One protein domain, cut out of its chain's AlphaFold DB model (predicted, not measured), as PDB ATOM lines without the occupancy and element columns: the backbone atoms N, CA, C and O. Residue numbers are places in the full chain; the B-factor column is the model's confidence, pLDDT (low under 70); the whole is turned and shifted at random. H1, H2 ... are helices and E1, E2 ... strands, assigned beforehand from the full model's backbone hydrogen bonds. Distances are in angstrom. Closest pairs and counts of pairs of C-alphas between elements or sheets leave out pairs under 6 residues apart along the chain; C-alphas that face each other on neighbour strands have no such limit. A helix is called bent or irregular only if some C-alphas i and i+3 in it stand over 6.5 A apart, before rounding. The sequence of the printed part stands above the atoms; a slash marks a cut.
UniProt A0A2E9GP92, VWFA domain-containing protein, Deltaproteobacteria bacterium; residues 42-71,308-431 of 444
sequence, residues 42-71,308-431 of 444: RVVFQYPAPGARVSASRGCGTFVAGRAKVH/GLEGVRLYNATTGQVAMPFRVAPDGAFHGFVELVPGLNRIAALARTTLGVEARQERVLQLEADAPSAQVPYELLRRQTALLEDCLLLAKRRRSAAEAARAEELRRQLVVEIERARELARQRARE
ATOM      1  N   ARG A  42      43.218  -3.678  41.029       92.31
ATOM      2  CA  ARG A  42      41.893  -3.326  40.500       92.31
ATOM      3  C   ARG A  42      41.522  -4.205  39.325       92.31
ATOM      4  O   ARG A  42      42.277  -4.312  38.364       92.31
ATOM      5  N   VAL A  43      40.313  -4.761  39.362       94.75
ATOM      6  CA  VAL A  43      39.730  -5.472  38.222       94.75
ATOM      7  C   VAL A  43      38.724  -4.566  37.524       94.75
ATOM      8  O   VAL A  43      37.788  -4.071  38.144       94.75
ATOM      9  N   VAL A  44      38.904  -4.337  36.226       95.19
ATOM     10  CA  VAL A  44      38.040  -3.468  35.422       95.19
ATOM     11  C   VAL A  44      37.651  -4.186  34.141       95.19
ATOM     12  O   VAL A  44      38.496  -4.528  33.322       95.19
ATOM     13  N   PHE A  45      36.355  -4.385  33.928       96.06
ATOM     14  CA  PHE A  45      35.848  -4.880  32.651       96.06
ATOM     15  C   PHE A  45      35.842  -3.763  31.602       96.06
ATOM     16  O   PHE A  45      35.263  -2.693  31.825       96.06
ATOM     17  N   GLN A  46      36.405  -4.052  30.433       95.75
ATOM     18  CA  GLN A  46      36.433  -3.159  29.274       95.75
ATOM     19  C   GLN A  46      35.242  -3.419  28.349       95.75
ATOM     20  O   GLN A  46      34.631  -2.480  27.851       95.75
ATOM     21  N   TYR A  47      34.854  -4.686  28.189       96.62
ATOM     22  CA  TYR A  47      33.773  -5.100  27.299       96.62
ATOM     23  C   TYR A  47      33.063  -6.357  27.832       96.62
ATOM     24  O   TYR A  47      33.733  -7.219  28.407       96.62
ATOM     25  N   PRO A  48      31.743  -6.520  27.623       95.75
ATOM     26  CA  PRO A  48      30.776  -5.531  27.122       95.75
ATOM     27  C   PRO A  48      30.545  -4.385  28.112       95.75
ATOM     28  O   PRO A  48      30.965  -4.483  29.263       95.75
ATOM     29  N   ALA A  49      29.858  -3.314  27.710       95.19
ATOM     30  CA  ALA A  49      29.467  -2.239  28.630       95.19
ATOM     31  C   ALA A  49      28.544  -2.752  29.767       95.19
ATOM     32  O   ALA A  49      27.856  -3.764  29.595       95.19
ATOM     33  N   PRO A  50      28.504  -2.092  30.941       93.81
ATOM     34  CA  PRO A  50      27.578  -2.460  32.014       93.81
ATOM     35  C   PRO A  50      26.119  -2.484  31.533       93.81
ATOM     36  O   PRO A  50      25.660  -1.525  30.918       93.81
ATOM     37  N   GLY A  51      25.388  -3.567  31.816       93.19
ATOM     38  CA  GLY A  51      23.986  -3.706  31.408       93.19
ATOM     39  C   GLY A  51      23.781  -3.959  29.912       93.19
ATOM     40  O   GLY A  51      22.649  -3.863  29.438       93.19
ATOM     41  N   ALA A  52      24.842  -4.272  29.160       94.81
ATOM     42  CA  ALA A  52      24.726  -4.576  27.741       94.81
ATOM     43  C   ALA A  52      23.765  -5.749  27.497       94.81
ATOM     44  O   ALA A  52      23.805  -6.780  28.180       94.81
ATOM     45  N   ARG A  53      22.926  -5.576  26.475       95.38
ATOM     46  CA  ARG A  53      22.102  -6.637  25.906       95.38
ATOM     47  C   ARG A  53      22.911  -7.333  24.830       95.38
ATOM     48  O   ARG A  53      23.461  -6.671  23.953       95.38
ATOM     49  N   VAL A  54      23.015  -8.646  24.927       94.44
ATOM     50  CA  VAL A  54      23.824  -9.459  24.023       94.44
ATOM     51  C   VAL A  54      22.958 -10.543  23.405       94.44
ATOM     52  O   VAL A  54      22.077 -11.097  24.061       94.44
ATOM     53  N   SER A  55      23.205 -10.831  22.131       91.56
ATOM     54  CA  SER A  55      22.616 -11.971  21.435       91.56
ATOM     55  C   SER A  55      23.322 -13.263  21.823       91.56
ATOM     56  O   SER A  55      24.514 -13.252  22.142       91.56
ATOM     57  N   ALA A  56      22.637 -14.397  21.688       80.31
ATOM     58  CA  ALA A  56      23.287 -15.699  21.779       80.31
ATOM     59  C   ALA A  56      24.408 -15.808  20.731       80.31
ATOM     60  O   ALA A  56      24.166 -15.827  19.524       80.31
ATOM     61  N   SER A  57      25.653 -15.856  21.204       75.00
ATOM     62  CA  SER A  57      26.816 -16.113  20.361       75.00
ATOM     63  C   SER A  57      26.781 -17.555  19.861       75.00
ATOM     64  O   SER A  57      26.555 -18.493  20.630       75.00
ATOM     65  N   ARG A  58      27.004 -17.744  18.557       69.06
ATOM     66  CA  ARG A  58      27.020 -19.070  17.939       69.06
ATOM     67  C   ARG A  58      28.330 -19.782  18.297       69.06
ATOM     68  O   ARG A  58      29.342 -19.598  17.636       69.06
ATOM     69  N   GLY A  59      28.289 -20.618  19.333       83.69
ATOM     70  CA  GLY A  59      29.256 -21.697  19.566       83.69
ATOM     71  C   GLY A  59      30.209 -21.496  20.742       83.69
ATOM     72  O   GLY A  59      30.340 -22.408  21.553       83.69
ATOM     73  N   CYS A  60      30.856 -20.335  20.858       92.06
ATOM     74  CA  CYS A  60      31.909 -20.137  21.866       92.06
ATOM     75  C   CYS A  60      31.412 -19.471  23.155       92.06
ATOM     76  O   CYS A  60      32.025 -19.652  24.197       92.06
ATOM     77  N   GLY A  61      30.299 -18.732  23.105       94.00
ATOM     78  CA  GLY A  61      29.818 -17.892  24.208       94.00
ATOM     79  C   GLY A  61      30.043 -16.401  23.946       94.00
ATOM     80  O   GLY A  61      30.450 -16.000  22.856       94.00
ATOM     81  N   THR A  62      29.730 -15.552  24.920       95.38
ATOM     82  CA  THR A  62      29.847 -14.090  24.785       95.38
ATOM     83  C   THR A  62      31.271 -13.646  25.079       95.38
ATOM     84  O   THR A  62      31.816 -14.005  26.120       95.38
ATOM     85  N   PHE A  63      31.871 -12.869  24.175       96.19
ATOM     86  CA  PHE A  63      33.202 -12.307  24.387       96.19
ATOM     87  C   PHE A  63      33.166 -11.300  25.538       96.19
ATOM     88  O   PHE A  63      32.347 -10.381  25.546       96.19
ATOM     89  N   VAL A  64      34.052 -11.475  26.510       96.94
ATOM     90  CA  VAL A  64      34.209 -10.576  27.650       96.94
ATOM     91  C   VAL A  64      35.689 -10.270  27.804       96.94
ATOM     92  O   VAL A  64      36.518 -11.177  27.766       96.94
ATOM     93  N   ALA A  65      36.010  -8.995  27.997       97.25
ATOM     94  CA  ALA A  65      37.374  -8.520  28.163       97.25
ATOM     95  C   ALA A  65      37.474  -7.545  29.337       97.25
ATOM     96  O   ALA A  65      36.554  -6.771  29.629       97.25
ATOM     97  N   GLY A  66      38.613  -7.565  30.010       95.56
ATOM     98  CA  GLY A  66      38.897  -6.708  31.145       95.56
ATOM     99  C   GLY A  66      40.378  -6.656  31.466       95.56
ATOM    100  O   GLY A  66      41.219  -7.110  30.693       95.56
ATOM    101  N   ARG A  67      40.692  -6.072  32.616       93.00
ATOM    102  CA  ARG A  67      42.048  -5.975  33.149       93.00
ATOM    103  C   ARG A  67      42.066  -6.199  34.637       93.00
ATOM    104  O   ARG A  67      41.171  -5.727  35.332       93.00
ATOM    105  N   ALA A  68      43.108  -6.859  35.102       92.88
ATOM    106  CA  ALA A  68      43.529  -6.884  36.485       92.88
ATOM    107  C   ALA A  68      44.808  -6.050  36.579       92.88
ATOM    108  O   ALA A  68      45.860  -6.479  36.126       92.88
ATOM    109  N   LYS A  69      44.714  -4.824  37.093       82.50
ATOM    110  CA  LYS A  69      45.845  -3.897  37.153       82.50
ATOM    111  C   LYS A  69      46.374  -3.804  38.573       82.50
ATOM    112  O   LYS A  69      45.599  -3.511  39.480       82.50
ATOM    113  N   VAL A  70      47.680  -3.988  38.732       74.94
ATOM    114  CA  VAL A  70      48.413  -3.618  39.954       74.94
ATOM    115  C   VAL A  70      49.224  -2.338  39.711       74.94
ATOM    116  O   VAL A  70      49.197  -1.431  40.540       74.94
ATOM    117  N   HIS A  71      49.854  -2.220  38.531       79.44
ATOM    118  CA  HIS A  71      50.783  -1.142  38.168       79.44
ATOM    119  C   HIS A  71      50.645  -0.719  36.693       79.44
ATOM    120  O   HIS A  71      49.943  -1.363  35.911       79.44
ATOM    121  N   GLY A 308      53.107  -9.879  38.598       79.44
ATOM    122  CA  GLY A 308      52.899 -10.360  39.977       79.44
ATOM    123  C   GLY A 308      51.488 -10.921  40.229       79.44
ATOM    124  O   GLY A 308      51.055 -11.066  41.375       79.44
ATOM    125  N   LEU A 309      50.748 -11.216  39.156       87.25
ATOM    126  CA  LEU A 309      49.444 -11.861  39.193       87.25
ATOM    127  C   LEU A 309      49.649 -13.374  39.254       87.25
ATOM    128  O   LEU A 309      50.262 -13.956  38.368       87.25
ATOM    129  N   GLU A 310      49.108 -14.009  40.288       89.06
ATOM    130  CA  GLU A 310      49.033 -15.469  40.386       89.06
ATOM    131  C   GLU A 310      48.012 -16.015  39.379       89.06
ATOM    132  O   GLU A 310      48.202 -17.069  38.780       89.06
ATOM    133  N   GLY A 311      46.921 -15.277  39.163       91.12
ATOM    134  CA  GLY A 311      45.953 -15.630  38.141       91.12
ATOM    135  C   GLY A 311      44.742 -14.713  38.097       91.12
ATOM    136  O   GLY A 311      44.426 -13.988  39.044       91.12
ATOM    137  N   VAL A 312      44.029 -14.789  36.977       95.50
ATOM    138  CA  VAL A 312      42.715 -14.175  36.801       95.50
ATOM    139  C   VAL A 312      41.723 -15.272  36.449       95.50
ATOM    140  O   VAL A 312      42.016 -16.168  35.665       95.50
ATOM    141  N   ARG A 313      40.532 -15.220  37.034       97.50
ATOM    142  CA  ARG A 313      39.421 -16.114  36.723       97.50
ATOM    143  C   ARG A 313      38.258 -15.295  36.211       97.50
ATOM    144  O   ARG A 313      37.811 -14.376  36.890       97.50
ATOM    145  N   LEU A 314      37.732 -15.682  35.059       98.25
ATOM    146  CA  LEU A 314      36.521 -15.120  34.477       98.25
ATOM    147  C   LEU A 314      35.434 -16.194  34.451       98.25
ATOM    148  O   LEU A 314      35.679 -17.308  33.988       98.25
ATOM    149  N   TYR A 315      34.248 -15.891  34.975       98.44
ATOM    150  CA  TYR A 315      33.152 -16.857  35.054       98.44
ATOM    151  C   TYR A 315      31.780 -16.179  35.109       98.44
ATOM    152  O   TYR A 315      31.645 -15.013  35.483       98.44
ATOM    153  N   ASN A 316      30.743 -16.927  34.746       98.38
ATOM    154  CA  ASN A 316      29.359 -16.543  34.964       98.38
ATOM    155  C   ASN A 316      28.967 -16.911  36.400       98.38
ATOM    156  O   ASN A 316      28.761 -18.076  36.716       98.38
ATOM    157  N   ALA A 317      28.866 -15.926  37.285       98.25
ATOM    158  CA  ALA A 317      28.447 -16.109  38.670       98.25
ATOM    159  C   ALA A 317      26.981 -16.564  38.806       98.25
ATOM    160  O   ALA A 317      26.621 -17.094  39.852       98.25
ATOM    161  N   THR A 318      26.144 -16.398  37.771       98.00
ATOM    162  CA  THR A 318      24.780 -16.954  37.754       98.00
ATOM    163  C   THR A 318      24.790 -18.473  37.571       98.00
ATOM    164  O   THR A 318      24.016 -19.162  38.228       98.00
ATOM    165  N   THR A 319      25.644 -19.011  36.691       97.75
ATOM    166  CA  THR A 319      25.668 -20.452  36.358       97.75
ATOM    167  C   THR A 319      26.817 -21.222  37.011       97.75
ATOM    168  O   THR A 319      26.803 -22.448  37.033       97.75
ATOM    169  N   GLY A 320      27.833 -20.522  37.516       97.88
ATOM    170  CA  GLY A 320      29.095 -21.091  37.992       97.88
ATOM    171  C   GLY A 320      30.067 -21.505  36.878       97.88
ATOM    172  O   GLY A 320      31.173 -21.953  37.182       97.88
ATOM    173  N   GLN A 321      29.697 -21.364  35.601       97.56
ATOM    174  CA  GLN A 321      30.541 -21.783  34.479       97.56
ATOM    175  C   GLN A 321      31.703 -20.812  34.256       97.56
ATOM    176  O   GLN A 321      31.519 -19.594  34.195       97.56
ATOM    177  N   VAL A 322      32.907 -21.358  34.102       97.88
ATOM    178  CA  VAL A 322      34.119 -20.594  33.782       97.88
ATOM    179  C   VAL A 322      34.175 -20.231  32.301       97.88
ATOM    180  O   VAL A 322      33.628 -20.942  31.458       97.88
ATOM    181  N   ALA A 323      34.850 -19.128  31.989       97.38
ATOM    182  CA  ALA A 323      35.107 -18.730  30.616       97.38
ATOM    183  C   ALA A 323      35.980 -19.770  29.904       97.38
ATOM    184  O   ALA A 323      36.967 -20.243  30.467       97.38
ATOM    185  N   MET A 324      35.625 -20.119  28.668       95.62
ATOM    186  CA  MET A 324      36.385 -21.072  27.867       95.62
ATOM    187  C   MET A 324      36.131 -20.868  26.363       95.62
ATOM    188  O   MET A 324      34.990 -21.018  25.924       95.62
ATOM    189  N   PRO A 325      37.179 -20.635  25.552       95.81
ATOM    190  CA  PRO A 325      38.563 -20.364  25.961       95.81
ATOM    191  C   PRO A 325      38.706 -19.048  26.746       95.81
ATOM    192  O   PRO A 325      37.821 -18.187  26.723       95.81
ATOM    193  N   PHE A 326      39.817 -18.920  27.470       96.12
ATOM    194  CA  PHE A 326      40.158 -17.774  28.312       96.12
ATOM    195  C   PHE A 326      41.673 -17.558  28.302       96.12
ATOM    196  O   PHE A 326      42.424 -18.524  28.424       96.12
ATOM    197  N   ARG A 327      42.103 -16.301  28.169       93.56
ATOM    198  CA  ARG A 327      43.505 -15.877  28.162       93.56
ATOM    199  C   ARG A 327      43.722 -14.719  29.133       93.56
ATOM    200  O   ARG A 327      42.850 -13.862  29.304       93.56
ATOM    201  N   VAL A 328      44.912 -14.689  29.724       92.25
ATOM    202  CA  VAL A 328      45.422 -13.590  30.549       92.25
ATOM    203  C   VAL A 328      46.781 -13.218  29.984       92.25
ATOM    204  O   VAL A 328      47.648 -14.076  29.889       92.25
ATOM    205  N   ALA A 329      46.929 -11.967  29.575       89.19
ATOM    206  CA  ALA A 329      48.184 -11.411  29.111       89.19
ATOM    207  C   ALA A 329      49.109 -11.101  30.304       89.19
ATOM    208  O   ALA A 329      48.625 -10.908  31.430       89.19
ATOM    209  N   PRO A 330      50.427 -10.977  30.075       84.44
ATOM    210  CA  PRO A 330      51.396 -10.763  31.150       84.44
ATOM    211  C   PRO A 330      51.208  -9.454  31.941       84.44
ATOM    212  O   PRO A 330      51.567  -9.389  33.117       84.44
ATOM    213  N   ASP A 331      50.587  -8.434  31.340       85.19
ATOM    214  CA  ASP A 331      50.254  -7.148  31.977       85.19
ATOM    215  C   ASP A 331      48.914  -7.154  32.743       85.19
ATOM    216  O   ASP A 331      48.454  -6.119  33.242       85.19
ATOM    217  N   GLY A 332      48.263  -8.317  32.824       90.00
ATOM    218  CA  GLY A 332      46.989  -8.510  33.505       90.00
ATOM    219  C   GLY A 332      45.753  -8.190  32.669       90.00
ATOM    220  O   GLY A 332      44.632  -8.285  33.187       90.00
ATOM    221  N   ALA A 333      45.891  -7.833  31.387       91.62
ATOM    222  CA  ALA A 333      44.748  -7.837  30.482       91.62
ATOM    223  C   ALA A 333      44.187  -9.261  30.359       91.62
ATOM    224  O   ALA A 333      44.924 -10.232  30.278       91.62
ATOM    225  N   PHE A 334      42.866  -9.419  30.347       95.19
ATOM    226  CA  PHE A 334      42.240 -10.732  30.227       95.19
ATOM    227  C   PHE A 334      41.061 -10.693  29.271       95.19
ATOM    228  O   PHE A 334      40.372  -9.679  29.133       95.19
ATOM    229  N   HIS A 335      40.802 -11.820  28.622       96.81
ATOM    230  CA  HIS A 335      39.650 -11.983  27.751       96.81
ATOM    231  C   HIS A 335      39.240 -13.449  27.653       96.81
ATOM    232  O   HIS A 335      40.058 -14.358  27.757       96.81
ATOM    233  N   GLY A 336      37.946 -13.693  27.484       97.12
ATOM    234  CA  GLY A 336      37.406 -15.042  27.409       97.12
ATOM    235  C   GLY A 336      35.992 -15.073  26.865       97.12
ATOM    236  O   GLY A 336      35.299 -14.055  26.836       97.12
ATOM    237  N   PHE A 337      35.552 -16.262  26.466       97.25
ATOM    238  CA  PHE A 337      34.159 -16.489  26.123       97.25
ATOM    239  C   PHE A 337      33.392 -17.042  27.316       97.25
ATOM    240  O   PHE A 337      33.761 -18.068  27.879       97.25
ATOM    241  N   VAL A 338      32.316 -16.358  27.693       96.81
ATOM    242  CA  VAL A 338      31.465 -16.734  28.822       96.81
ATOM    243  C   VAL A 338      30.119 -17.233  28.310       96.81
ATOM    244  O   VAL A 338      29.429 -16.539  27.557       96.81
ATOM    245  N   GLU A 339      29.732 -18.436  28.721       96.00
ATOM    246  CA  GLU A 339      28.417 -18.996  28.413       96.00
ATOM    247  C   GLU A 339      27.331 -18.283  29.236       96.00
ATOM    248  O   GLU A 339      27.467 -18.081  30.446       96.00
ATOM    249  N   LEU A 340      26.265 -17.850  28.559       95.94
ATOM    250  CA  LEU A 340      25.150 -17.110  29.150       95.94
ATOM    251  C   LEU A 340      23.869 -17.937  29.072       95.94
ATOM    252  O   LEU A 340      23.636 -18.629  28.083       95.94
ATOM    253  N   VAL A 341      23.004 -17.795  30.074       96.12
ATOM    254  CA  VAL A 341      21.635 -18.335  30.059       96.12
ATOM    255  C   VAL A 341      20.623 -17.246  29.692       96.12
ATOM    256  O   VAL A 341      20.925 -16.067  29.878       96.12
ATOM    257  N   PRO A 342      19.426 -17.581  29.173       96.19
ATOM    258  CA  PRO A 342      18.398 -16.581  28.876       96.19
ATOM    259  C   PRO A 342      18.093 -15.672  30.077       96.19
ATOM    260  O   PRO A 342      17.898 -16.157  31.192       96.19
ATOM    261  N   GLY A 343      18.038 -14.354  29.852       96.19
ATOM    262  CA  GLY A 343      17.788 -13.361  30.900       96.19
ATOM    263  C   GLY A 343      19.057 -12.747  31.504       96.19
ATOM    264  O   GLY A 343      20.042 -12.497  30.809       96.19
ATOM    265  N   LEU A 344      19.011 -12.419  32.799       97.69
ATOM    266  CA  LEU A 344      20.084 -11.696  33.490       97.69
ATOM    267  C   LEU A 344      21.213 -12.633  33.935       97.69
ATOM    268  O   LEU A 344      21.002 -13.579  34.692       97.69
ATOM    269  N   ASN A 345      22.437 -12.305  33.530       97.62
ATOM    270  CA  ASN A 345      23.660 -13.019  33.882       97.62
ATOM    271  C   ASN A 345      24.596 -12.088  34.655       97.62
ATOM    272  O   ASN A 345      24.832 -10.954  34.238       97.62
ATOM    273  N   ARG A 346      25.155 -12.565  35.768       98.31
ATOM    274  CA  ARG A 346      26.198 -11.863  36.523       98.31
ATOM    275  C   ARG A 346      27.540 -12.448  36.126       98.31
ATOM    276  O   ARG A 346      27.813 -13.601  36.426       98.31
ATOM    277  N   ILE A 347      28.372 -11.674  35.451       98.19
ATOM    278  CA  ILE A 347      29.723 -12.075  35.065       98.19
ATOM    279  C   ILE A 347      30.697 -11.523  36.091       98.19
ATOM    280  O   ILE A 347      30.651 -10.336  36.405       98.19
ATOM    281  N   ALA A 348      31.563 -12.379  36.617       98.25
ATOM    282  CA  ALA A 348      32.545 -12.017  37.623       98.25
ATOM    283  C   ALA A 348      33.960 -12.279  37.105       98.25
ATOM    284  O   ALA A 348      34.230 -13.298  36.468       98.25
ATOM    285  N   ALA A 349      34.856 -11.344  37.407       98.06
ATOM    286  CA  ALA A 349      36.288 -11.496  37.238       98.06
ATOM    287  C   ALA A 349      36.952 -11.386  38.614       98.06
ATOM    288  O   ALA A 349      36.685 -10.439  39.357       98.06
ATOM    289  N   LEU A 350      37.775 -12.372  38.959       97.50
ATOM    290  CA  LEU A 350      38.550 -12.438  40.196       97.50
ATOM    291  C   LEU A 350      40.028 -12.484  39.826       97.50
ATOM    292  O   LEU A 350      40.435 -13.391  39.106       97.50
ATOM    293  N   ALA A 351      40.812 -11.535  40.311       95.62
ATOM    294  CA  ALA A 351      42.260 -11.531  40.170       95.62
ATOM    295  C   ALA A 351      42.915 -11.772  41.526       95.62
ATOM    296  O   ALA A 351      42.402 -11.291  42.539       95.62
ATOM    297  N   ARG A 352      44.038 -12.488  41.528       93.94
ATOM    298  CA  ARG A 352      44.861 -12.742  42.711       93.94
ATOM    299  C   ARG A 352      46.327 -12.439  42.401       93.94
ATOM    300  O   ARG A 352      46.803 -12.805  41.327       93.94
ATOM    301  N   THR A 353      47.033 -11.777  43.314       90.19
ATOM    302  CA  THR A 353      48.492 -11.582  43.234       90.19
ATOM    303  C   THR A 353      49.253 -12.711  43.922       90.19
ATOM    304  O   THR A 353      48.699 -13.409  44.765       90.19
ATOM    305  N   THR A 354      50.547 -12.842  43.636       84.38
ATOM    306  CA  THR A 354      51.453 -13.793  44.312       84.38
ATOM    307  C   THR A 354      51.570 -13.569  45.824       84.38
ATOM    308  O   THR A 354      51.949 -14.476  46.560       84.38
ATOM    309  N   LEU A 355      51.204 -12.378  46.307       83.31
ATOM    310  CA  LEU A 355      51.140 -12.035  47.731       83.31
ATOM    311  C   LEU A 355      49.780 -12.373  48.371       83.31
ATOM    312  O   LEU A 355      49.545 -12.029  49.528       83.31
ATOM    313  N   GLY A 356      48.873 -13.015  47.628       88.94
ATOM    314  CA  GLY A 356      47.547 -13.418  48.098       88.94
ATOM    315  C   GLY A 356      46.497 -12.303  48.107       88.94
ATOM    316  O   GLY A 356      45.392 -12.528  48.595       88.94
ATOM    317  N   VAL A 357      46.800 -11.116  47.566       89.88
ATOM    318  CA  VAL A 357      45.823 -10.020  47.458       89.88
ATOM    319  C   VAL A 357      44.815 -10.359  46.369       89.88
ATOM    320  O   VAL A 357      45.203 -10.663  45.241       89.88
ATOM    321  N   GLU A 358      43.527 -10.266  46.687       94.31
ATOM    322  CA  GLU A 358      42.442 -10.530  45.744       94.31
ATOM    323  C   GLU A 358      41.648  -9.270  45.408       94.31
ATOM    324  O   GLU A 358      41.375  -8.430  46.263       94.31
ATOM    325  N   ALA A 359      41.206  -9.170  44.157       94.88
ATOM    326  CA  ALA A 359      40.245  -8.168  43.728       94.88
ATOM    327  C   ALA A 359      39.181  -8.819  42.854       94.88
ATOM    328  O   ALA A 359      39.472  -9.626  41.968       94.88
ATOM    329  N   ARG A 360      37.928  -8.438  43.091       96.62
ATOM    330  CA  ARG A 360      36.771  -8.954  42.367       96.62
ATOM    331  C   ARG A 360      35.980  -7.807  41.771       96.62
ATOM    332  O   ARG A 360      35.683  -6.834  42.454       96.62
ATOM    333  N   GLN A 361      35.570  -7.978  40.523       97.38
ATOM    334  CA  GLN A 361      34.622  -7.096  39.862       97.38
ATOM    335  C   GLN A 361      33.496  -7.923  39.252       97.38
ATOM    336  O   GLN A 361      33.726  -9.010  38.720       97.38
ATOM    337  N   GLU A 362      32.280  -7.382  39.291       97.88
ATOM    338  CA  GLU A 362      31.115  -7.969  38.632       97.88
ATOM    339  C   GLU A 362      30.551  -7.046  37.552       97.88
ATOM    340  O   GLU A 362      30.703  -5.818  37.595       97.88
ATOM    341  N   ARG A 363      29.885  -7.658  36.573       96.38
ATOM    342  CA  ARG A 363      29.145  -6.991  35.508       96.38
ATOM    343  C   ARG A 363      27.876  -7.770  35.193       96.38
ATOM    344  O   ARG A 363      27.909  -8.984  35.036       96.38
ATOM    345  N   VAL A 364      26.752  -7.069  35.090       97.69
ATOM    346  CA  VAL A 364      25.473  -7.672  34.696       97.69
ATOM    347  C   VAL A 364      25.307  -7.541  33.186       97.69
ATOM    348  O   VAL A 364      25.469  -6.443  32.651       97.69
ATOM    349  N   LEU A 365      24.982  -8.651  32.527       96.31
ATOM    350  CA  LEU A 365      24.648  -8.741  31.107       96.31
ATOM    351  C   LEU A 365      23.245  -9.330  30.949       96.31
ATOM    352  O   LEU A 365      22.820 -10.148  31.769       96.31
ATOM    353  N   GLN A 366      22.536  -8.950  29.891       96.69
ATOM    354  CA  GLN A 366      21.219  -9.502  29.579       96.69
ATOM    355  C   GLN A 366      21.265 -10.249  28.247       96.69
ATOM    356  O   GLN A 366      21.541  -9.650  27.210       96.69
ATOM    357  N   LEU A 367      21.000 -11.556  28.276       95.69
ATOM    358  CA  LEU A 367      20.875 -12.367  27.070       95.69
ATOM    359  C   LEU A 367      19.440 -12.269  26.543       95.69
ATOM    360  O   LEU A 367      18.508 -12.743  27.199       95.69
ATOM    361  N   GLU A 368      19.276 -11.685  25.357       95.25
ATOM    362  CA  GLU A 368      18.007 -11.619  24.621       95.25
ATOM    363  C   GLU A 368      18.196 -12.284  23.250       95.25
ATOM    364  O   GLU A 368      19.216 -12.079  22.593       95.25
ATOM    365  N   ALA A 369      17.230 -13.100  22.815       89.56
ATOM    366  CA  ALA A 369      17.345 -13.865  21.568       89.56
ATOM    367  C   ALA A 369      17.518 -12.960  20.334       89.56
ATOM    368  O   ALA A 369      18.324 -13.270  19.459       89.56
ATOM    369  N   ASP A 370      16.822 -11.820  20.330       89.25
ATOM    370  CA  ASP A 370      16.756 -10.888  19.201       89.25
ATOM    371  C   ASP A 370      17.570  -9.602  19.429       89.25
ATOM    372  O   ASP A 370      17.422  -8.628  18.689       89.25
ATOM    373  N   ALA A 371      18.428  -9.559  20.458       89.75
ATOM    374  CA  ALA A 371      19.313  -8.413  20.644       89.75
ATOM    375  C   ALA A 371      20.288  -8.290  19.457       89.75
ATOM    376  O   ALA A 371      20.751  -9.301  18.927       89.75
ATOM    377  N   PRO A 372      20.659  -7.069  19.042       85.00
ATOM    378  CA  PRO A 372      21.755  -6.898  18.104       85.00
ATOM    379  C   PRO A 372      23.058  -7.396  18.739       85.00
ATOM    380  O   PRO A 372      23.302  -7.200  19.933       85.00
ATOM    381  N   SER A 373      23.921  -8.028  17.943       80.75
ATOM    382  CA  SER A 373      25.261  -8.379  18.408       80.75
ATOM    383  C   SER A 373      26.017  -7.099  18.765       80.75
ATOM    384  O   SER A 373      26.166  -6.203  17.934       80.75
ATOM    385  N   ALA A 374      26.471  -7.001  20.015       85.44
ATOM    386  CA  ALA A 374      27.246  -5.859  20.468       85.44
ATOM    387  C   ALA A 374      28.535  -5.764  19.640       85.44
ATOM    388  O   ALA A 374      29.313  -6.717  19.585       85.44
ATOM    389  N   GLN A 375      28.762  -4.621  18.991       90.50
ATOM    390  CA  GLN A 375      29.973  -4.412  18.202       90.50
ATOM    391  C   GLN A 375      31.188  -4.429  19.129       90.50
ATOM    392  O   GLN A 375      31.222  -3.714  20.133       90.50
ATOM    393  N   VAL A 376      32.152  -5.291  18.817       94.00
ATOM    394  CA  VAL A 376      33.418  -5.353  19.545       94.00
ATOM    395  C   VAL A 376      34.275  -4.173  19.085       94.00
ATOM    396  O   VAL A 376      34.434  -3.995  17.874       94.00
ATOM    397  N   PRO A 377      34.793  -3.349  20.013       95.00
ATOM    398  CA  PRO A 377      35.695  -2.256  19.670       95.00
ATOM    399  C   PRO A 377      36.906  -2.739  18.862       95.00
ATOM    400  O   PRO A 377      37.386  -3.854  19.079       95.00
ATOM    401  N   TYR A 378      37.400  -1.905  17.943       92.56
ATOM    402  CA  TYR A 378      38.464  -2.274  16.999       92.56
ATOM    403  C   TYR A 378      39.721  -2.791  17.710       92.56
ATOM    404  O   TYR A 378      40.278  -3.820  17.333       92.56
ATOM    405  N   GLU A 379      40.102  -2.148  18.811       89.25
ATOM    406  CA  GLU A 379      41.246  -2.509  19.647       89.25
ATOM    407  C   GLU A 379      41.122  -3.895  20.310       89.25
ATOM    408  O   GLU A 379      42.122  -4.488  20.711       89.25
ATOM    409  N   LEU A 380      39.907  -4.448  20.407       93.25
ATOM    410  CA  LEU A 380      39.652  -5.781  20.961       93.25
ATOM    411  C   LEU A 380      39.426  -6.854  19.886       93.25
ATOM    412  O   LEU A 380      39.397  -8.038  20.227       93.25
ATOM    413  N   LEU A 381      39.301  -6.483  18.605       93.56
ATOM    414  CA  LEU A 381      39.039  -7.439  17.520       93.56
ATOM    415  C   LEU A 381      40.170  -8.456  17.354       93.56
ATOM    416  O   LEU A 381      39.898  -9.641  17.160       93.56
ATOM    417  N   ARG A 382      41.431  -8.026  17.487       90.62
ATOM    418  CA  ARG A 382      42.590  -8.933  17.417       90.62
ATOM    419  C   ARG A 382      42.521 -10.002  18.513       90.62
ATOM    420  O   ARG A 382      42.638 -11.189  18.223       90.62
ATOM    421  N   ARG A 383      42.227  -9.590  19.753       92.44
ATOM    422  CA  ARG A 383      42.067 -10.487  20.915       92.44
ATOM    423  C   ARG A 383      40.883 -11.434  20.748       92.44
ATOM    424  O   ARG A 383      40.986 -12.618  21.052       92.44
ATOM    425  N   GLN A 384      39.760 -10.935  20.235       94.44
ATOM    426  CA  GLN A 384      38.606 -11.777  19.934       94.44
ATOM    427  C   GLN A 384      38.934 -12.820  18.857       94.44
ATOM    428  O   GLN A 384      38.539 -13.973  19.006       94.44
ATOM    429  N   THR A 385      39.650 -12.431  17.801       93.94
ATOM    430  CA  THR A 385      40.017 -13.322  16.688       93.94
ATOM    431  C   THR A 385      40.926 -14.452  17.166       93.94
ATOM    432  O   THR A 385      40.577 -15.614  16.971       93.94
ATOM    433  N   ALA A 386      41.994 -14.137  17.907       91.12
ATOM    434  CA  ALA A 386      42.870 -15.146  18.512       91.12
ATOM    435  C   ALA A 386      42.092 -16.114  19.426       91.12
ATOM    436  O   ALA A 386      42.276 -17.330  19.406       91.12
ATOM    437  N   LEU A 387      41.137 -15.589  20.198       93.94
ATOM    438  CA  LEU A 387      40.310 -16.408  21.078       93.94
ATOM    439  C   LEU A 387      39.300 -17.289  20.307       93.94
ATOM    440  O   LEU A 387      38.932 -18.376  20.763       93.94
ATOM    441  N   LEU A 388      38.826 -16.844  19.140       94.69
ATOM    442  CA  LEU A 388      37.987 -17.656  18.253       94.69
ATOM    443  C   LEU A 388      38.780 -18.816  17.648       94.69
ATOM    444  O   LEU A 388      38.241 -19.919  17.555       94.69
ATOM    445  N   GLU A 389      40.043 -18.600  17.291       93.62
ATOM    446  CA  GLU A 389      40.940 -19.662  16.824       93.62
ATOM    447  C   GLU A 389      41.110 -20.746  17.895       93.62
ATOM    448  O   GLU A 389      40.896 -21.928  17.611       93.62
ATOM    449  N   ASP A 390      41.345 -20.358  19.153       93.31
ATOM    450  CA  ASP A 390      41.372 -21.297  20.281       93.31
ATOM    451  C   ASP A 390      40.060 -22.072  20.413       93.31
ATOM    452  O   ASP A 390      40.049 -23.286  20.637       93.31
ATOM    453  N   CYS A 391      38.927 -21.383  20.263       94.81
ATOM    454  CA  CYS A 391      37.620 -22.018  20.339       94.81
ATOM    455  C   CYS A 391      37.435 -23.054  19.218       94.81
ATOM    456  O   CYS A 391      36.952 -24.162  19.473       94.81
ATOM    457  N   LEU A 392      37.865 -22.739  17.991       94.31
ATOM    458  CA  LEU A 392      37.839 -23.661  16.855       94.31
ATOM    459  C   LEU A 392      38.759 -24.864  17.084       94.31
ATOM    460  O   LEU A 392      38.358 -26.002  16.818       94.31
ATOM    461  N   LEU A 393      39.956 -24.647  17.632       93.62
ATOM    462  CA  LEU A 393      40.882 -25.718  17.998       93.62
ATOM    463  C   LEU A 393      40.284 -26.632  19.073       93.62
ATOM    464  O   LEU A 393      40.320 -27.858  18.928       93.62
ATOM    465  N   LEU A 394      39.669 -26.069  20.116       92.62
ATOM    466  CA  LEU A 394      38.972 -26.833  21.154       92.62
ATOM    467  C   LEU A 394      37.792 -27.625  20.578       92.62
ATOM    468  O   LEU A 394      37.628 -28.805  20.901       92.62
ATOM    469  N   ALA A 395      37.000 -27.023  19.689       92.75
ATOM    470  CA  ALA A 395      35.900 -27.700  19.009       92.75
ATOM    471  C   ALA A 395      36.403 -28.863  18.133       92.75
ATOM    472  O   ALA A 395      35.854 -29.967  18.194       92.75
ATOM    473  N   LYS A 396      37.494 -28.659  17.381       94.69
ATOM    474  CA  LYS A 396      38.146 -29.697  16.566       94.69
ATOM    475  C   LYS A 396      38.679 -30.839  17.431       94.69
ATOM    476  O   LYS A 396      38.432 -32.001  17.111       94.69
ATOM    477  N   ARG A 397      39.342 -30.531  18.553       94.38
ATOM    478  CA  ARG A 397      39.831 -31.533  19.519       94.38
ATOM    479  C   ARG A 397      38.682 -32.359  20.099       94.38
ATOM    480  O   ARG A 397      38.758 -33.585  20.092       94.38
ATOM    481  N   ARG A 398      37.588 -31.714  20.526       93.00
ATOM    482  CA  ARG A 398      36.385 -32.409  21.026       93.00
ATOM    483  C   ARG A 398      35.777 -33.327  19.971       93.00
ATOM    484  O   ARG A 398      35.436 -34.466  20.281       93.00
ATOM    485  N   ARG A 399      35.678 -32.860  18.724       94.31
ATOM    486  CA  ARG A 399      35.177 -33.667  17.606       94.31
ATOM    487  C   ARG A 399      36.066 -34.883  17.343       94.31
ATOM    488  O   ARG A 399      35.552 -35.994  17.296       94.31
ATOM    489  N   SER A 400      37.379 -34.685  17.241       93.88
ATOM    490  CA  SER A 400      38.335 -35.775  17.021       93.88
ATOM    491  C   SER A 400      38.305 -36.802  18.156       93.88
ATOM    492  O   SER A 400      38.345 -37.999  17.887       93.88
ATOM    493  N   ALA A 401      38.184 -36.357  19.410       94.44
ATOM    494  CA  ALA A 401      38.062 -37.249  20.561       94.44
ATOM    495  C   ALA A 401      36.754 -38.059  20.526       94.44
ATOM    496  O   ALA A 401      36.765 -39.262  20.785       94.44
ATOM    497  N   ALA A 402      35.632 -37.432  20.157       95.69
ATOM    498  CA  ALA A 402      34.351 -38.119  20.006       95.69
ATOM    499  C   ALA A 402      34.367 -39.141  18.854       95.69
ATOM    500  O   ALA A 402      33.822 -40.236  18.992       95.69
ATOM    501  N   GLU A 403      35.004 -38.811  17.729       96.38
ATOM    502  CA  GLU A 403      35.197 -39.733  16.603       96.38
ATOM    503  C   GLU A 403      36.095 -40.916  16.994       96.38
ATOM    504  O   GLU A 403      35.740 -42.063  16.720       96.38
ATOM    505  N   ALA A 404      37.195 -40.668  17.712       96.25
ATOM    506  CA  ALA A 404      38.070 -41.719  18.229       96.25
ATOM    507  C   ALA A 404      37.339 -42.657  19.204       96.25
ATOM    508  O   ALA A 404      37.451 -43.877  19.082       96.25
ATOM    509  N   ALA A 405      36.531 -42.111  20.120       97.19
ATOM    510  CA  ALA A 405      35.722 -42.904  21.045       97.19
ATOM    511  C   ALA A 405      34.689 -43.781  20.312       97.19
ATOM    512  O   ALA A 405      34.524 -44.953  20.645       97.19
ATOM    513  N   ARG A 406      34.032 -43.246  19.272       97.38
ATOM    514  CA  ARG A 406      33.103 -44.017  18.425       97.38
ATOM    515  C   ARG A 406      33.814 -45.123  17.648       97.38
ATOM    516  O   ARG A 406      33.285 -46.226  17.550       97.38
ATOM    517  N   ALA A 407      34.995 -44.843  17.100       96.81
ATOM    518  CA  ALA A 407      35.788 -45.834  16.378       96.81
ATOM    519  C   ALA A 407      36.252 -46.973  17.298       96.81
ATOM    520  O   ALA A 407      36.241 -48.133  16.894       96.81
ATOM    521  N   GLU A 408      36.624 -46.651  18.536       98.00
ATOM    522  CA  GLU A 408      37.002 -47.643  19.541       98.00
ATOM    523  C   GLU A 408      35.818 -48.528  19.952       98.00
ATOM    524  O   GLU A 408      35.947 -49.750  19.999       98.00
ATOM    525  N   GLU A 409      34.637 -47.944  20.163       98.00
ATOM    526  CA  GLU A 409      33.419 -48.711  20.447       98.00
ATOM    527  C   GLU A 409      33.048 -49.643  19.280       98.00
ATOM    528  O   GLU A 409      32.788 -50.829  19.485       98.00
ATOM    529  N   LEU A 410      33.123 -49.152  18.037       97.62
ATOM    530  CA  LEU A 410      32.905 -49.971  16.841       97.62
ATOM    531  C   LEU A 410      33.911 -51.130  16.760       97.62
ATOM    532  O   LEU A 410      33.534 -52.261  16.456       97.62
ATOM    533  N   ARG A 411      35.195 -50.880  17.056       96.62
ATOM    534  CA  ARG A 411      36.225 -51.931  17.091       96.62
ATOM    535  C   ARG A 411      35.887 -53.008  18.115       96.62
ATOM    536  O   ARG A 411      35.988 -54.188  17.789       96.62
ATOM    537  N   ARG A 412      35.448 -52.627  19.317       98.06
ATOM    538  CA  ARG A 412      35.035 -53.581  20.361       98.06
ATOM    539  C   ARG A 412      33.851 -54.434  19.916       98.06
ATOM    540  O   ARG A 412      33.882 -55.650  20.092       98.06
ATOM    541  N   GLN A 413      32.851 -53.824  19.286       97.69
ATOM    542  CA  GLN A 413      31.692 -54.542  18.749       97.69
ATOM    543  C   GLN A 413      32.095 -55.526  17.642       97.69
ATOM    544  O   GLN A 413      31.718 -56.697  17.697       97.69
ATOM    545  N   LEU A 414      32.941 -55.094  16.700       95.00
ATOM    546  CA  LEU A 414      33.448 -55.948  15.622       95.00
ATOM    547  C   LEU A 414      34.261 -57.136  16.146       95.00
ATOM    548  O   LEU A 414      34.148 -58.231  15.603       95.00
ATOM    549  N   VAL A 415      35.058 -56.960  17.206       96.69
ATOM    550  CA  VAL A 415      35.789 -58.074  17.835       96.69
ATOM    551  C   VAL A 415      34.815 -59.137  18.352       96.69
ATOM    552  O   VAL A 415      34.980 -60.314  18.027       96.69
ATOM    553  N   VAL A 416      33.761 -58.734  19.068       97.88
ATOM    554  CA  VAL A 416      32.734 -59.660  19.581       97.88
ATOM    555  C   VAL A 416      31.987 -60.355  18.437       97.88
ATOM    556  O   VAL A 416      31.727 -61.559  18.503       97.88
ATOM    557  N   GLU A 417      31.650 -59.637  17.363       91.81
ATOM    558  CA  GLU A 417      31.004 -60.227  16.183       91.81
ATOM    559  C   GLU A 417      31.908 -61.234  15.462       91.81
ATOM    560  O   GLU A 417      31.448 -62.319  15.101       91.81
ATOM    561  N   ILE A 418      33.199 -60.922  15.300       92.19
ATOM    562  CA  ILE A 418      34.187 -61.829  14.705       92.19
ATOM    563  C   ILE A 418      34.334 -63.095  15.555       92.19
ATOM    564  O   ILE A 418      34.411 -64.195  15.005       92.19
ATOM    565  N   GLU A 419      34.357 -62.978  16.883       93.06
ATOM    566  CA  GLU A 419      34.418 -64.131  17.786       93.06
ATOM    567  C   GLU A 419      33.171 -65.012  17.675       93.06
ATOM    568  O   GLU A 419      33.300 -66.219  17.449       93.06
ATOM    569  N   ARG A 420      31.972 -64.418  17.700       95.25
ATOM    570  CA  ARG A 420      30.710 -65.144  17.473       95.25
ATOM    571  C   ARG A 420      30.686 -65.832  16.109       95.25
ATOM    572  O   ARG A 420      30.319 -67.003  16.007       95.25
ATOM    573  N   ALA A 421      31.115 -65.140  15.054       86.25
ATOM    574  CA  ALA A 421      31.193 -65.705  13.710       86.25
ATOM    575  C   ALA A 421      32.184 -66.882  13.644       86.25
ATOM    576  O   ALA A 421      31.887 -67.908  13.027       86.25
ATOM    577  N   ARG A 422      33.334 -66.777  14.325       91.94
ATOM    578  CA  ARG A 422      34.321 -67.865  14.448       91.94
ATOM    579  C   ARG A 422      33.754 -69.068  15.197       91.94
ATOM    580  O   ARG A 422      34.009 -70.200  14.789       91.94
ATOM    581  N   GLU A 423      32.991 -68.860  16.264       94.69
ATOM    582  CA  GLU A 423      32.332 -69.946  16.999       94.69
ATOM    583  C   GLU A 423      31.283 -70.664  16.150       94.69
ATOM    584  O   GLU A 423      31.330 -71.892  16.039       94.69
ATOM    585  N   LEU A 424      30.406 -69.918  15.470       92.62
ATOM    586  CA  LEU A 424      29.415 -70.485  14.550       92.62
ATOM    587  C   LEU A 424      30.082 -71.257  13.404       92.62
ATOM    588  O   LEU A 424      29.655 -72.361  13.061       92.62
ATOM    589  N   ALA A 425      31.169 -70.728  12.834       85.06
ATOM    590  CA  ALA A 425      31.940 -71.419  11.802       85.06
ATOM    591  C   ALA A 425      32.552 -72.733  12.324       85.06
ATOM    592  O   ALA A 425      32.478 -73.763  11.651       85.06
ATOM    593  N   ARG A 426      33.103 -72.734  13.547       87.69
ATOM    594  CA  ARG A 426      33.626 -73.948  14.201       87.69
ATOM    595  C   ARG A 426      32.525 -74.982  14.452       87.69
ATOM    596  O   ARG A 426      32.779 -76.172  14.271       87.69
ATOM    597  N   GLN A 427      31.327 -74.555  14.851       91.62
ATOM    598  CA  GLN A 427      30.178 -75.447  15.045       91.62
ATOM    599  C   GLN A 427      29.760 -76.108  13.726       91.62
ATOM    600  O   GLN A 427      29.742 -77.337  13.649       91.62
ATOM    601  N   ARG A 428      29.560 -75.319  12.661       88.06
ATOM    602  CA  ARG A 428      29.226 -75.830  11.318       88.06
ATOM    603  C   ARG A 428      30.266 -76.822  10.798       88.06
ATOM    604  O   ARG A 428      29.913 -77.879  10.282       88.06
ATOM    605  N   ALA A 429      31.554 -76.528  10.984       85.94
ATOM    606  CA  ALA A 429      32.631 -77.433  10.584       85.94
ATOM    607  C   ALA A 429      32.595 -78.769  11.354       85.94
ATOM    608  O   ALA A 429      32.848 -79.828  10.777       85.94
ATOM    609  N   ARG A 430      32.263 -78.749  12.656       91.38
ATOM    610  CA  ARG A 430      32.089 -79.973  13.461       91.38
ATOM    611  C   ARG A 430      30.893 -80.797  12.987       91.38
ATOM    612  O   ARG A 430      31.012 -82.015  12.893       91.38
ATOM    613  N   GLU A 431      29.770 -80.156  12.679       91.00
ATOM    614  CA  GLU A 431      28.573 -80.824  12.152       91.00
ATOM    615  C   GLU A 431      28.835 -81.480  10.795       91.00
ATOM    616  O   GLU A 431      28.525 -82.657  10.615       91.00
TER     617      GLU A 431
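What this domain is: This is residues 42 to 71 and 308 to 431 of the 444 residues of the protein "VWFA domain-containing protein" of Deltaproteobacteria bacterium (UniProt A0A2E9GP92). A small sandwich of two antiparallel sheets, face to face, bears one very long helix, H1, which packs on the outside of the sheet E1 E2 E5 E4 with residues 380 to 391 and then sticks out far beyond the body as a straight arm, residues 396 to 431. The printed part has 154 residues, with seven named strands and then one named helix in the order E1 E2 E3 E4 E5 E6 E7 H1. The sheets run E1 - E2 - E5 - E4 and E3 - E6 - E7, and the class is mixed, helices and strands. The whole is extended, with a radius of gyration of the C-alphas of 23.8 A and spans of 85 by 43 by 28 A.

How they stand to each other: E1, residues 42 to 47, and E2, residues 62 to 69, form a hairpin, with N 44 and O 67 at 2.8 A. E3, residues 309 to 316, is antiparallel to E6, residues 343 to 353, with N 313 and O 350 at 2.8 A. E4, residues 326 to 328, and E5, residues 333 to 338, form a hairpin, with N 327 and O 335 at 2.9 A. E5 is also antiparallel to E2, with N 64 and O 336 at 2.9 A. E6 and E7, residues 358 to 367, form a hairpin, with N 347 and O 363 at 2.8 A; residues 53 to 54 pair with residues 366 to 367 of E7, parallel. The two sheets make a sandwich, two sheets face to face, with their best planes 10 degrees apart; E1 touches E7, the closest C-alphas being those of Val 43 and Gln 361, 5.6 A apart. H1, residues 378 to 431, is on the sheet E1 E2 E5 E4, and the C-alphas of Gly 336 in E5 and Leu 387, their closest, are 7.1 A apart. H1 and E6 are apart. In H1, 48 of 50 O i to N i+4 pairs are within hydrogen-bond range.

Where its parts are: E1 begins at C-alpha 42 (41.893, -3.326, 40.500). E2 is 22.6 A long, E3 21.1 A, E6 33.1 A and E7 28.6 A. H1 runs 79.3 A from C-alpha 378 (38.464, -2.274, 16.999) to C-alpha 431 (28.573, -80.824, 12.152). H1 is irregular, but only just: C-alphas 379 and 382 are 6.9 A apart.

The domain as a whole: The two C-alphas farthest apart, those of His 71 and Glu 431, are 86.7 A apart. Without the part of H1 that stands free, the body spans 44 by 28 by 25 A. Residues 72 to 307 are not printed, and C-alphas 71 and 308 are 9.6 A apart across the cut. The link from E1 to E2 is long, 14 residues. The mean pLDDT of the printed part is 93.1, and residue 58 is under 70.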